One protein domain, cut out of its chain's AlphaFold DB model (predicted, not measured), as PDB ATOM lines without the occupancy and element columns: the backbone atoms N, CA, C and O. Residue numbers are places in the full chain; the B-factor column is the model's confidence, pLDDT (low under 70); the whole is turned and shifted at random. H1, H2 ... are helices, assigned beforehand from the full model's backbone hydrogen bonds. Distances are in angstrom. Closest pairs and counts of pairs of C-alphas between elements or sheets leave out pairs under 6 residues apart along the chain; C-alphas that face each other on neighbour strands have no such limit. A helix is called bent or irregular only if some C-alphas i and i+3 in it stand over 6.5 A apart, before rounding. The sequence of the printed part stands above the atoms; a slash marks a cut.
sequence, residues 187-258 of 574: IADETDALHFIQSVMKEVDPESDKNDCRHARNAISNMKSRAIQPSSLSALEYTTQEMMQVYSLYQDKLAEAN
ATOM      1  N   ILE A 187      75.830 134.676  48.151       82.56
ATOM      2  CA  ILE A 187      75.029 134.734  46.926       82.56
ATOM      3  C   ILE A 187      75.522 135.918  46.114       82.56
ATOM      4  O   ILE A 187      75.424 137.044  46.595       82.56
ATOM      5  N   ALA A 188      76.031 135.651  44.914       80.12
ATOM      6  CA  ALA A 188      76.438 136.691  43.979       80.12
ATOM      7  C   ALA A 188      75.190 137.341  43.377       80.12
ATOM      8  O   ALA A 188      74.345 136.652  42.793       80.12
ATOM      9  N   ASP A 189      75.071 138.661  43.515       81.38
ATOM     10  CA  ASP A 189      74.046 139.414  42.803       81.38
ATOM     11  C   ASP A 189      74.417 139.646  41.323       81.38
ATOM     12  O   ASP A 189      75.418 139.133  40.819       81.38
ATOM     13  N   GLU A 190      73.590 140.384  40.573       77.44
ATOM     14  CA  GLU A 190      73.872 140.652  39.154       77.44
ATOM     15  C   GLU A 190      75.173 141.442  38.935       77.44
ATOM     16  O   GLU A 190      75.839 141.257  37.913       77.44
ATOM     17  N   THR A 191      75.537 142.304  39.884       77.06
ATOM     18  CA  THR A 191      76.747 143.127  39.845       77.06
ATOM     19  C   THR A 191      77.969 142.282  40.172       77.06
ATOM     20  O   THR A 191      78.957 142.333  39.438       77.06
ATOM     21  N   ASP A 192      77.882 141.458  41.218       78.62
ATOM     22  CA  ASP A 192      78.933 140.517  41.604       78.62
ATOM     23  C   ASP A 192      79.210 139.530  40.467       78.62
ATOM     24  O   ASP A 192      80.351 139.378  40.029       78.62
ATOM     25  N   ALA A 193      78.159 138.912  39.916       82.88
ATOM     26  CA  ALA A 193      78.269 137.980  38.798       82.88
ATOM     27  C   ALA A 193      78.939 138.630  37.578       82.88
ATOM     28  O   ALA A 193      79.805 138.022  36.946       82.88
ATOM     29  N   LEU A 194      78.592 139.884  37.266       86.31
ATOM     30  CA  LEU A 194      79.233 140.628  36.184       86.31
ATOM     31  C   LEU A 194      80.712 140.918  36.483       86.31
ATOM     32  O   LEU A 194      81.527 140.873  35.564       86.31
ATOM     33  N   HIS A 195      81.078 141.189  37.737       82.56
ATOM     34  CA  HIS A 195      82.473 141.387  38.138       82.56
ATOM     35  C   HIS A 195      83.312 140.115  38.002       82.56
ATOM     36  O   HIS A 195      84.420 140.177  37.463       82.56
ATOM     37  N   PHE A 196      82.784 138.967  38.425       87.69
ATOM     38  CA  PHE A 196      83.437 137.675  38.214       87.69
ATOM     39  C   PHE A 196      83.638 137.396  36.722       87.69
ATOM     40  O   PHE A 196      84.750 137.083  36.302       87.69
ATOM     41  N   ILE A 197      82.604 137.607  35.900       92.00
ATOM     42  CA  ILE A 197      82.702 137.407  34.448       92.00
ATOM     43  C   ILE A 197      83.699 138.367  33.812       92.00
ATOM     44  O   ILE A 197      84.501 137.928  33.004       92.00
ATOM     45  N   GLN A 198      83.733 139.641  34.203       89.31
ATOM     46  CA  GLN A 198      84.752 140.581  33.720       89.31
ATOM     47  C   GLN A 198      86.172 140.110  34.036       89.31
ATOM     48  O   GLN A 198      87.084 140.337  33.246       89.31
ATOM     49  N   SER A 199      86.381 139.480  35.194       89.19
ATOM     50  CA  SER A 199      87.686 138.923  35.541       89.19
ATOM     51  C   SER A 199      88.042 137.707  34.688       89.19
ATOM     52  O   SER A 199      89.208 137.561  34.347       89.19
ATOM     53  N   VAL A 200      87.078 136.845  34.353       92.88
ATOM     54  CA  VAL A 200      87.296 135.686  33.465       92.88
ATOM     55  C   VAL A 200      87.508 136.127  32.020       92.88
ATOM     56  O   VAL A 200      88.455 135.690  31.380       92.88
ATOM     57  N   MET A 201      86.660 137.023  31.519       90.62
ATOM     58  CA  MET A 201      86.732 137.525  30.151       90.62
ATOM     59  C   MET A 201      88.087 138.170  29.883       90.62
ATOM     60  O   MET A 201      88.700 137.842  28.887       90.62
ATOM     61  N   LYS A 202      88.638 138.954  30.818       88.62
ATOM     62  CA  LYS A 202      89.992 139.521  30.682       88.62
ATOM     63  C   LYS A 202      91.126 138.495  30.610       88.62
ATOM     64  O   LYS A 202      92.201 138.840  30.131       88.62
ATOM     65  N   GLU A 203      90.929 137.291  31.142       90.19
ATOM     66  CA  GLU A 203      91.920 136.208  31.073       90.19
ATOM     67  C   GLU A 203      91.827 135.431  29.759       90.19
ATOM     68  O   GLU A 203      92.848 134.959  29.266       90.19
ATOM     69  N   VAL A 204      90.621 135.302  29.199       89.50
ATOM     70  CA  VAL A 204      90.371 134.581  27.940       89.50
ATOM     71  C   VAL A 204      90.566 135.493  26.724       89.50
ATOM     72  O   VAL A 204      91.231 135.110  25.769       89.50
ATOM     73  N   ASP A 205      90.023 136.706  26.789       87.88
ATOM     74  CA  ASP A 205      90.086 137.750  25.771       87.88
ATOM     75  C   ASP A 205      90.343 139.129  26.426       87.88
ATOM     76  O   ASP A 205      89.417 139.795  26.913       87.88
ATOM     77  N   PRO A 206      91.606 139.591  26.451       86.12
ATOM     78  CA  PRO A 206      91.972 140.886  27.021       86.12
ATOM     79  C   PRO A 206      91.322 142.103  26.346       86.12
ATOM     80  O   PRO A 206      91.289 143.168  26.968       86.12
ATOM     81  N   GLU A 207      90.831 141.974  25.107       86.44
ATOM     82  CA  GLU A 207      90.181 143.063  24.363       86.44
ATOM     83  C   GLU A 207      88.671 143.152  24.634       86.44
ATOM     84  O   GLU A 207      88.042 144.143  24.259       86.44
ATOM     85  N   SER A 208      88.109 142.173  25.352       86.38
ATOM     86  CA  SER A 208      86.679 142.104  25.660       86.38
ATOM     87  C   SER A 208      86.138 143.353  26.365       86.38
ATOM     88  O   SER A 208      86.682 143.859  27.360       86.38
ATOM     89  N   ASP A 209      85.002 143.845  25.870       87.69
ATOM     90  CA  ASP A 209      84.348 145.030  26.405       87.69
ATOM     91  C   ASP A 209      83.272 144.689  27.465       87.69
ATOM     92  O   ASP A 209      83.038 143.545  27.878       87.69
ATOM     93  N   LYS A 210      82.588 145.720  27.979       80.94
ATOM     94  CA  LYS A 210      81.514 145.529  28.972       80.94
ATOM     95  C   LYS A 210      80.269 144.850  28.397       80.94
ATOM     96  O   LYS A 210      79.528 144.231  29.166       80.94
ATOM     97  N   ASN A 211      79.976 145.032  27.115       86.69
ATOM     98  CA  ASN A 211      78.848 144.394  26.452       86.69
ATOM     99  C   ASN A 211      79.135 142.911  26.235       86.69
ATOM    100  O   ASN A 211      78.265 142.105  26.560       86.69
ATOM    101  N   ASP A 212      80.352 142.544  25.839       87.88
ATOM    102  CA  ASP A 212      80.789 141.150  25.705       87.88
ATOM    103  C   ASP A 212      80.613 140.397  27.026       87.88
ATOM    104  O   ASP A 212      79.984 139.340  27.077       87.88
ATOM    105  N   CYS A 213      81.021 141.013  28.142       89.56
ATOM    106  CA  CYS A 213      80.800 140.460  29.482       89.56
ATOM    107  C   CYS A 213      79.307 140.247  29.803       89.56
ATOM    108  O   CYS A 213      78.925 139.250  30.421       89.56
ATOM    109  N   ARG A 214      78.430 141.178  29.401       88.81
ATOM    110  CA  ARG A 214      76.976 141.033  29.600       88.81
ATOM    111  C   ARG A 214      76.399 139.926  28.722       88.81
ATOM    112  O   ARG A 214      75.531 139.189  29.190       88.81
ATOM    113  N   HIS A 215      76.865 139.812  27.480       90.31
ATOM    114  CA  HIS A 215      76.463 138.758  26.554       90.31
ATOM    115  C   HIS A 215      76.872 137.383  27.083       90.31
ATOM    116  O   HIS A 215      76.003 136.518  27.207       90.31
ATOM    117  N   ALA A 216      78.128 137.222  27.510       90.94
ATOM    118  CA  ALA A 216      78.627 136.001  28.136       90.94
ATOM    119  C   ALA A 216      77.799 135.620  29.373       90.94
ATOM    120  O   ALA A 216      77.314 134.495  29.469       90.94
ATOM    121  N   ARG A 217      77.521 136.570  30.279       91.88
ATOM    122  CA  ARG A 217      76.665 136.326  31.456       91.88
ATOM    123  C   ARG A 217      75.279 135.818  31.082       91.88
ATOM    124  O   ARG A 217      74.792 134.855  31.666       91.88
ATOM    125  N   ASN A 218      74.627 136.480  30.129       90.50
ATOM    126  CA  ASN A 218      73.285 136.098  29.702       90.50
ATOM    127  C   ASN A 218      73.289 134.715  29.032       90.50
ATOM    128  O   ASN A 218      72.360 133.937  29.247       90.50
ATOM    129  N   ALA A 219      74.334 134.393  28.263       90.56
ATOM    130  CA  ALA A 219      74.517 133.076  27.664       90.56
ATOM    131  C   ALA A 219      74.690 131.988  28.737       90.56
ATOM    132  O   ALA A 219      73.965 130.994  28.700       90.56
ATOM    133  N   ILE A 220      75.558 132.208  29.734       92.44
ATOM    134  CA  ILE A 220      75.752 131.290  30.870       92.44
ATOM    135  C   ILE A 220      74.443 131.085  31.628       92.44
ATOM    136  O   ILE A 220      74.047 129.947  31.858       92.44
ATOM    137  N   SER A 221      73.737 132.162  31.977       91.75
ATOM    138  CA  SER A 221      72.462 132.071  32.699       91.75
ATOM    139  C   SER A 221      71.416 131.273  31.908       91.75
ATOM    140  O   SER A 221      70.746 130.396  32.454       91.75
ATOM    141  N   ASN A 222      71.337 131.470  30.586       89.56
ATOM    142  CA  ASN A 222      70.464 130.673  29.723       89.56
ATOM    143  C   ASN A 222      70.865 129.183  29.725       89.56
ATOM    144  O   ASN A 222      70.013 128.318  29.935       89.56
ATOM    145  N   MET A 223      72.158 128.869  29.591       90.62
ATOM    146  CA  MET A 223      72.665 127.491  29.682       90.62
ATOM    147  C   MET A 223      72.326 126.849  31.037       90.62
ATOM    148  O   MET A 223      71.758 125.753  31.074       90.62
ATOM    149  N   LYS A 224      72.569 127.563  32.143       92.88
ATOM    150  CA  LYS A 224      72.228 127.117  33.498       92.88
ATOM    151  C   LYS A 224      70.730 126.867  33.656       92.88
ATOM    152  O   LYS A 224      70.345 125.823  34.175       92.88
ATOM    153  N   SER A 225      69.873 127.753  33.146       88.50
ATOM    154  CA  SER A 225      68.408 127.613  33.218       88.50
ATOM    155  C   SER A 225      67.862 126.365  32.500       88.50
ATOM    156  O   SER A 225      66.781 125.872  32.840       88.50
ATOM    157  N   ARG A 226      68.637 125.819  31.551       88.25
ATOM    158  CA  ARG A 226      68.372 124.570  30.818       88.25
ATOM    159  C   ARG A 226      69.116 123.358  31.388       88.25
ATOM    160  O   ARG A 226      69.081 122.290  30.787       88.25
ATOM    161  N   ALA A 227      69.765 123.506  32.545       88.62
ATOM    162  CA  ALA A 227      70.603 122.491  33.182       88.62
ATOM    163  C   ALA A 227      71.814 122.026  32.348       88.62
ATOM    164  O   ALA A 227      72.294 120.908  32.541       88.62
ATOM    165  N   ILE A 228      72.322 122.866  31.443       85.69
ATOM    166  CA  ILE A 228      73.490 122.548  30.615       85.69
ATOM    167  C   ILE A 228      74.755 122.838  31.425       85.69
ATOM    168  O   ILE A 228      74.990 123.974  31.827       85.69
ATOM    169  N   GLN A 229      75.558 121.801  31.671       82.06
ATOM    170  CA  GLN A 229      76.842 121.911  32.372       82.06
ATOM    171  C   GLN A 229      77.983 122.222  31.393       82.06
ATOM    172  O   GLN A 229      77.891 121.806  30.235       82.06
ATOM    173  N   PRO A 230      79.090 122.847  31.847       77.94
ATOM    174  CA  PRO A 230      80.255 123.115  31.000       77.94
ATOM    175  C   PRO A 230      80.776 121.868  30.271       77.94
ATOM    176  O   PRO A 230      81.057 121.912  29.078       77.94
ATOM    177  N   SER A 231      80.803 120.717  30.952       75.56
ATOM    178  CA  SER A 231      81.236 119.432  30.381       75.56
ATOM    179  C   SER A 231      80.367 118.948  29.214       75.56
ATOM    180  O   SER A 231      80.850 118.250  28.326       75.56
ATOM    181  N   SER A 232      79.081 119.310  29.206       71.31
ATOM    182  CA  SER A 232      78.110 118.906  28.183       71.31
ATOM    183  C   SER A 232      78.147 119.790  26.932       71.31
ATOM    184  O   SER A 232      77.515 119.446  25.938       71.31
ATOM    185  N   LEU A 233      78.869 120.915  26.961       66.81
ATOM    186  CA  LEU A 233      78.913 121.864  25.843       66.81
ATOM    187  C   LEU A 233      79.673 121.336  24.626       66.81
ATOM    188  O   LEU A 233      79.348 121.717  23.506       66.81
ATOM    189  N   SER A 234      80.615 120.412  24.828       61.94
ATOM    190  CA  SER A 234      81.365 119.765  23.740       61.94
ATOM    191  C   SER A 234      80.469 119.033  22.729       61.94
ATOM    192  O   SER A 234      80.883 118.814  21.595       61.94
ATOM    193  N   ALA A 235      79.239 118.687  23.122       59.78
ATOM    194  CA  ALA A 235      78.254 118.000  22.290       59.78
ATOM    195  C   ALA A 235      77.289 118.945  21.540       59.78
ATOM    196  O   ALA A 235      76.436 118.468  20.794       59.78
ATOM    197  N   LEU A 236      77.371 120.265  21.747       63.69
ATOM    198  CA  LEU A 236      76.484 121.247  21.115       63.69
ATOM    199  C   LEU A 236      77.194 121.920  19.932       63.69
ATOM    200  O   LEU A 236      78.099 122.724  20.138       63.69
ATOM    201  N   GLU A 237      76.725 121.653  18.708       55.31
ATOM    202  CA  GLU A 237      77.320 122.108  17.431       55.31
ATOM    203  C   GLU A 237      77.514 123.635  17.298       55.31
ATOM    204  O   GLU A 237      78.290 124.087  16.461       55.31
ATOM    205  N   TYR A 238      76.838 124.439  18.126       57.44
ATOM    206  CA  TYR A 238      76.788 125.902  18.013       57.44
ATOM    207  C   TYR A 238      77.537 126.662  19.119       57.44
ATOM    208  O   TYR A 238      77.440 127.889  19.181       57.44
ATOM    209  N   THR A 239      78.256 125.979  20.018       61.56
ATOM    210  CA  THR A 239      78.954 126.650  21.132       61.56
ATOM    211  C   THR A 239      80.427 126.868  20.798       61.56
ATOM    212  O   THR A 239      81.135 125.920  20.465       61.56
ATOM    213  N   THR A 240      80.919 128.106  20.910       74.25
ATOM    214  CA  THR A 240      82.346 128.399  20.711       74.25
ATOM    215  C   THR A 240      83.183 127.769  21.830       74.25
ATOM    216  O   THR A 240      82.757 127.715  22.987       74.25
ATOM    217  N   GLN A 241      84.392 127.292  21.508       77.75
ATOM    218  CA  GLN A 241      85.323 126.758  22.516       77.75
ATOM    219  C   GLN A 241      85.628 127.785  23.615       77.75
ATOM    220  O   GLN A 241      85.693 127.435  24.791       77.75
ATOM    221  N   GLU A 242      85.702 129.058  23.235       83.12
ATOM    222  CA  GLU A 242      85.851 130.194  24.145       83.12
ATOM    223  C   GLU A 242      84.730 130.248  25.186       83.12
ATOM    224  O   GLU A 242      85.003 130.348  26.378       83.12
ATOM    225  N   MET A 243      83.464 130.100  24.779       86.00
ATOM    226  CA  MET A 243      82.328 130.135  25.705       86.00
ATOM    227  C   MET A 243      82.376 128.981  26.718       86.00
ATOM    228  O   MET A 243      82.012 129.165  27.881       86.00
ATOM    229  N   MET A 244      82.857 127.802  26.304       85.12
ATOM    230  CA  MET A 244      83.063 126.673  27.219       85.12
ATOM    231  C   MET A 244      84.124 126.993  28.272       85.12
ATOM    232  O   MET A 244      83.906 126.756  29.462       85.12
ATOM    233  N   GLN A 245      85.247 127.568  27.839       88.75
ATOM    234  CA  GLN A 245      86.332 127.975  28.724       88.75
ATOM    235  C   GLN A 245      85.886 129.082  29.688       88.75
ATOM    236  O   GLN A 245      86.108 128.964  30.892       88.75
ATOM    237  N   VAL A 246      85.194 130.112  29.186       92.12
ATOM    238  CA  VAL A 246      84.641 131.207  29.999       92.12
ATOM    239  C   VAL A 246      83.672 130.667  31.045       92.12
ATOM    240  O   VAL A 246      83.755 131.052  32.209       92.12
ATOM    241  N   TYR A 247      82.766 129.758  30.673       93.94
ATOM    242  CA  TYR A 247      81.818 129.199  31.634       93.94
ATOM    243  C   TYR A 247      82.528 128.330  32.690       93.94
ATOM    244  O   TYR A 247      82.257 128.487  33.879       93.94
ATOM    245  N   SER A 248      83.478 127.473  32.303       92.88
ATOM    246  CA  SER A 248      84.238 126.671  33.277       92.88
ATOM    247  C   SER A 248      84.985 127.555  34.279       92.88
ATOM    248  O   SER A 248      84.755 127.445  35.480       92.88
ATOM    249  N   LEU A 249      85.789 128.504  33.786       93.44
ATOM    250  CA  LEU A 249      86.565 129.415  34.633       93.44
ATOM    251  C   LEU A 249      85.674 130.286  35.527       93.44
ATOM    252  O   LEU A 249      86.034 130.592  36.662       93.44
ATOM    253  N   TYR A 250      84.499 130.685  35.035       95.19
ATOM    254  CA  TYR A 250      83.520 131.411  35.837       95.19
ATOM    255  C   TYR A 250      83.023 130.591  37.030       95.19
ATOM    256  O   TYR A 250      82.988 131.111  38.147       95.19
ATOM    257  N   GLN A 251      82.694 129.313  36.820       94.31
ATOM    258  CA  GLN A 251      82.294 128.430  37.917       94.31
ATOM    259  C   GLN A 251      83.435 128.188  38.905       94.31
ATOM    260  O   GLN A 251      83.187 128.193  40.112       94.31
ATOM    261  N   ASP A 252      84.664 128.026  38.415       93.50
ATOM    262  CA  ASP A 252      85.840 127.811  39.261       93.50
ATOM    263  C   ASP A 252      86.088 129.022  40.171       93.50
ATOM    264  O   ASP A 252      86.188 128.873  41.388       93.50
ATOM    265  N   LYS A 253      86.050 130.244  39.622       92.12
ATOM    266  CA  LYS A 253      86.214 131.476  40.415       92.12
ATOM    267  C   LYS A 253      85.115 131.688  41.450       92.12
ATOM    268  O   LYS A 253      85.395 132.162  42.552       92.12
ATOM    269  N   LEU A 254      83.866 131.355  41.117       89.81
ATOM    270  CA  LEU A 254      82.775 131.390  42.093       89.81
ATOM    271  C   LEU A 254      83.030 130.393  43.230       89.81
ATOM    272  O   LEU A 254      82.905 130.757  44.399       89.81
ATOM    273  N   ALA A 255      83.433 129.164  42.900       90.75
ATOM    274  CA  ALA A 255      83.709 128.122  43.880       90.75
ATOM    275  C   ALA A 255      84.892 128.479  44.798       90.75
ATOM    276  O   ALA A 255      84.769 128.349  46.016       90.75
ATOM    277  N   GLU A 256      85.995 128.993  44.243       89.06
ATOM    278  CA  GLU A 256      87.166 129.466  44.999       89.06
ATOM    279  C   GLU A 256      86.805 130.574  45.994       89.06
ATOM    280  O   GLU A 256      87.273 130.578  47.135       89.06
ATOM    281  N   ALA A 257      85.929 131.497  45.589       84.50
ATOM    282  CA  ALA A 257      85.449 132.580  46.442       84.50
ATOM    283  C   ALA A 257      84.327 132.153  47.411       84.50
ATOM    284  O   ALA A 257      83.879 132.969  48.220       84.50
ATOM    285  N   ASN A 258      83.866 130.898  47.355       86.06
ATOM    286  CA  ASN A 258      82.701 130.388  48.084       86.06
ATOM    287  C   ASN A 258      81.409 131.186  47.796       86.06
ATOM    288  O   ASN A 258      80.635 131.519  48.700       86.06
TER     289      ASN A 258
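This is residues 187 to 258 of the 574 residues of the protein "DNA helicase" of Lipomyces starkeyi NRRL Y-11557 (UniProt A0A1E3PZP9). Two long helices, H2 and H4, cross nearly at right angles one over the other, and a third, H1, packs across H4 and across the first part of H2. The short helix H3 folds back beside H4 as a small hairpin, and residues 235 to 240 of that hairpin stick out. The printed part has 72 residues with four named helices, H1, H2, H3 and H4 along the chain, and no named strand; its class is all helix. It is compact, with a radius of gyration of the C-alphas of 11.5 A, and rounded, spanning 29 by 28 by 19 A.

H4, residues 241 to 256, is the hub, touching three other helices. With its residues 243 to 247 alone it only just touches H2, residues 210 to 225, with 3 pairs of C-alphas within 8 A. The closest C-alphas, those of Ile 220 and Tyr 247, are 6.5 A apart, and the lines are about perpendicular at 80 degrees. H1, residues 190 to 204, touches H4 at a steep tilt of 56 degrees, opposite ways; the closest C-alphas, those of Val 200 and Tyr 250, are 6.2 A apart. H1 also touches H2, at residues 210 to 217 of H2 alone, with the C-alphas of Gln 198 and Cys 213 closest at 5.8 A; their lines are only just about perpendicular, at 71 degrees. H3, residues 230 to 235, forms a helical hairpin with H4, at a shallow tilt of 17 degrees, opposite ways. They touch at residues 244 to 248 of H4 alone, with the C-alphas of Pro 230 and Ser 248 closest at 5.8 A. H3 is apart from H1 and H2. The helix packing is mostly crossed, 1 of 4 touching pairs being at a shallow tilt. Each O i to N i+4 pair is within hydrogen-bond range in H2 and H4, against 10 of 11 in H1 and 0 of 2 in H3, where 2 of 3 O i to N i+3 pairs are within range.

H2 measures 22.6 A from first to last C-alpha, H4 22.7 A, H1 20.9 A and H3 10.3 A. H1 begins at C-alpha 190, (73.872, 140.652, 39.154), H2 at C-alpha 210, (81.514, 145.529, 28.972), and H4 ends at C-alpha 256, (87.166, 129.466, 44.999). H3 is only just irregular: C-alphas 231 and 234 are 6.7 A apart.

The two C-alphas farthest apart, those of Glu 237 and Asn 258, are 32.2 A apart. The printed part has no cut, and the links H1 to H2, H2 to H3 and H3 to H4 are tight. Residues 235 to 240, of which 235 belongs to H3, stand free. The mean pLDDT of the printed part is 84.5, and residues 233 to 239 are under 70.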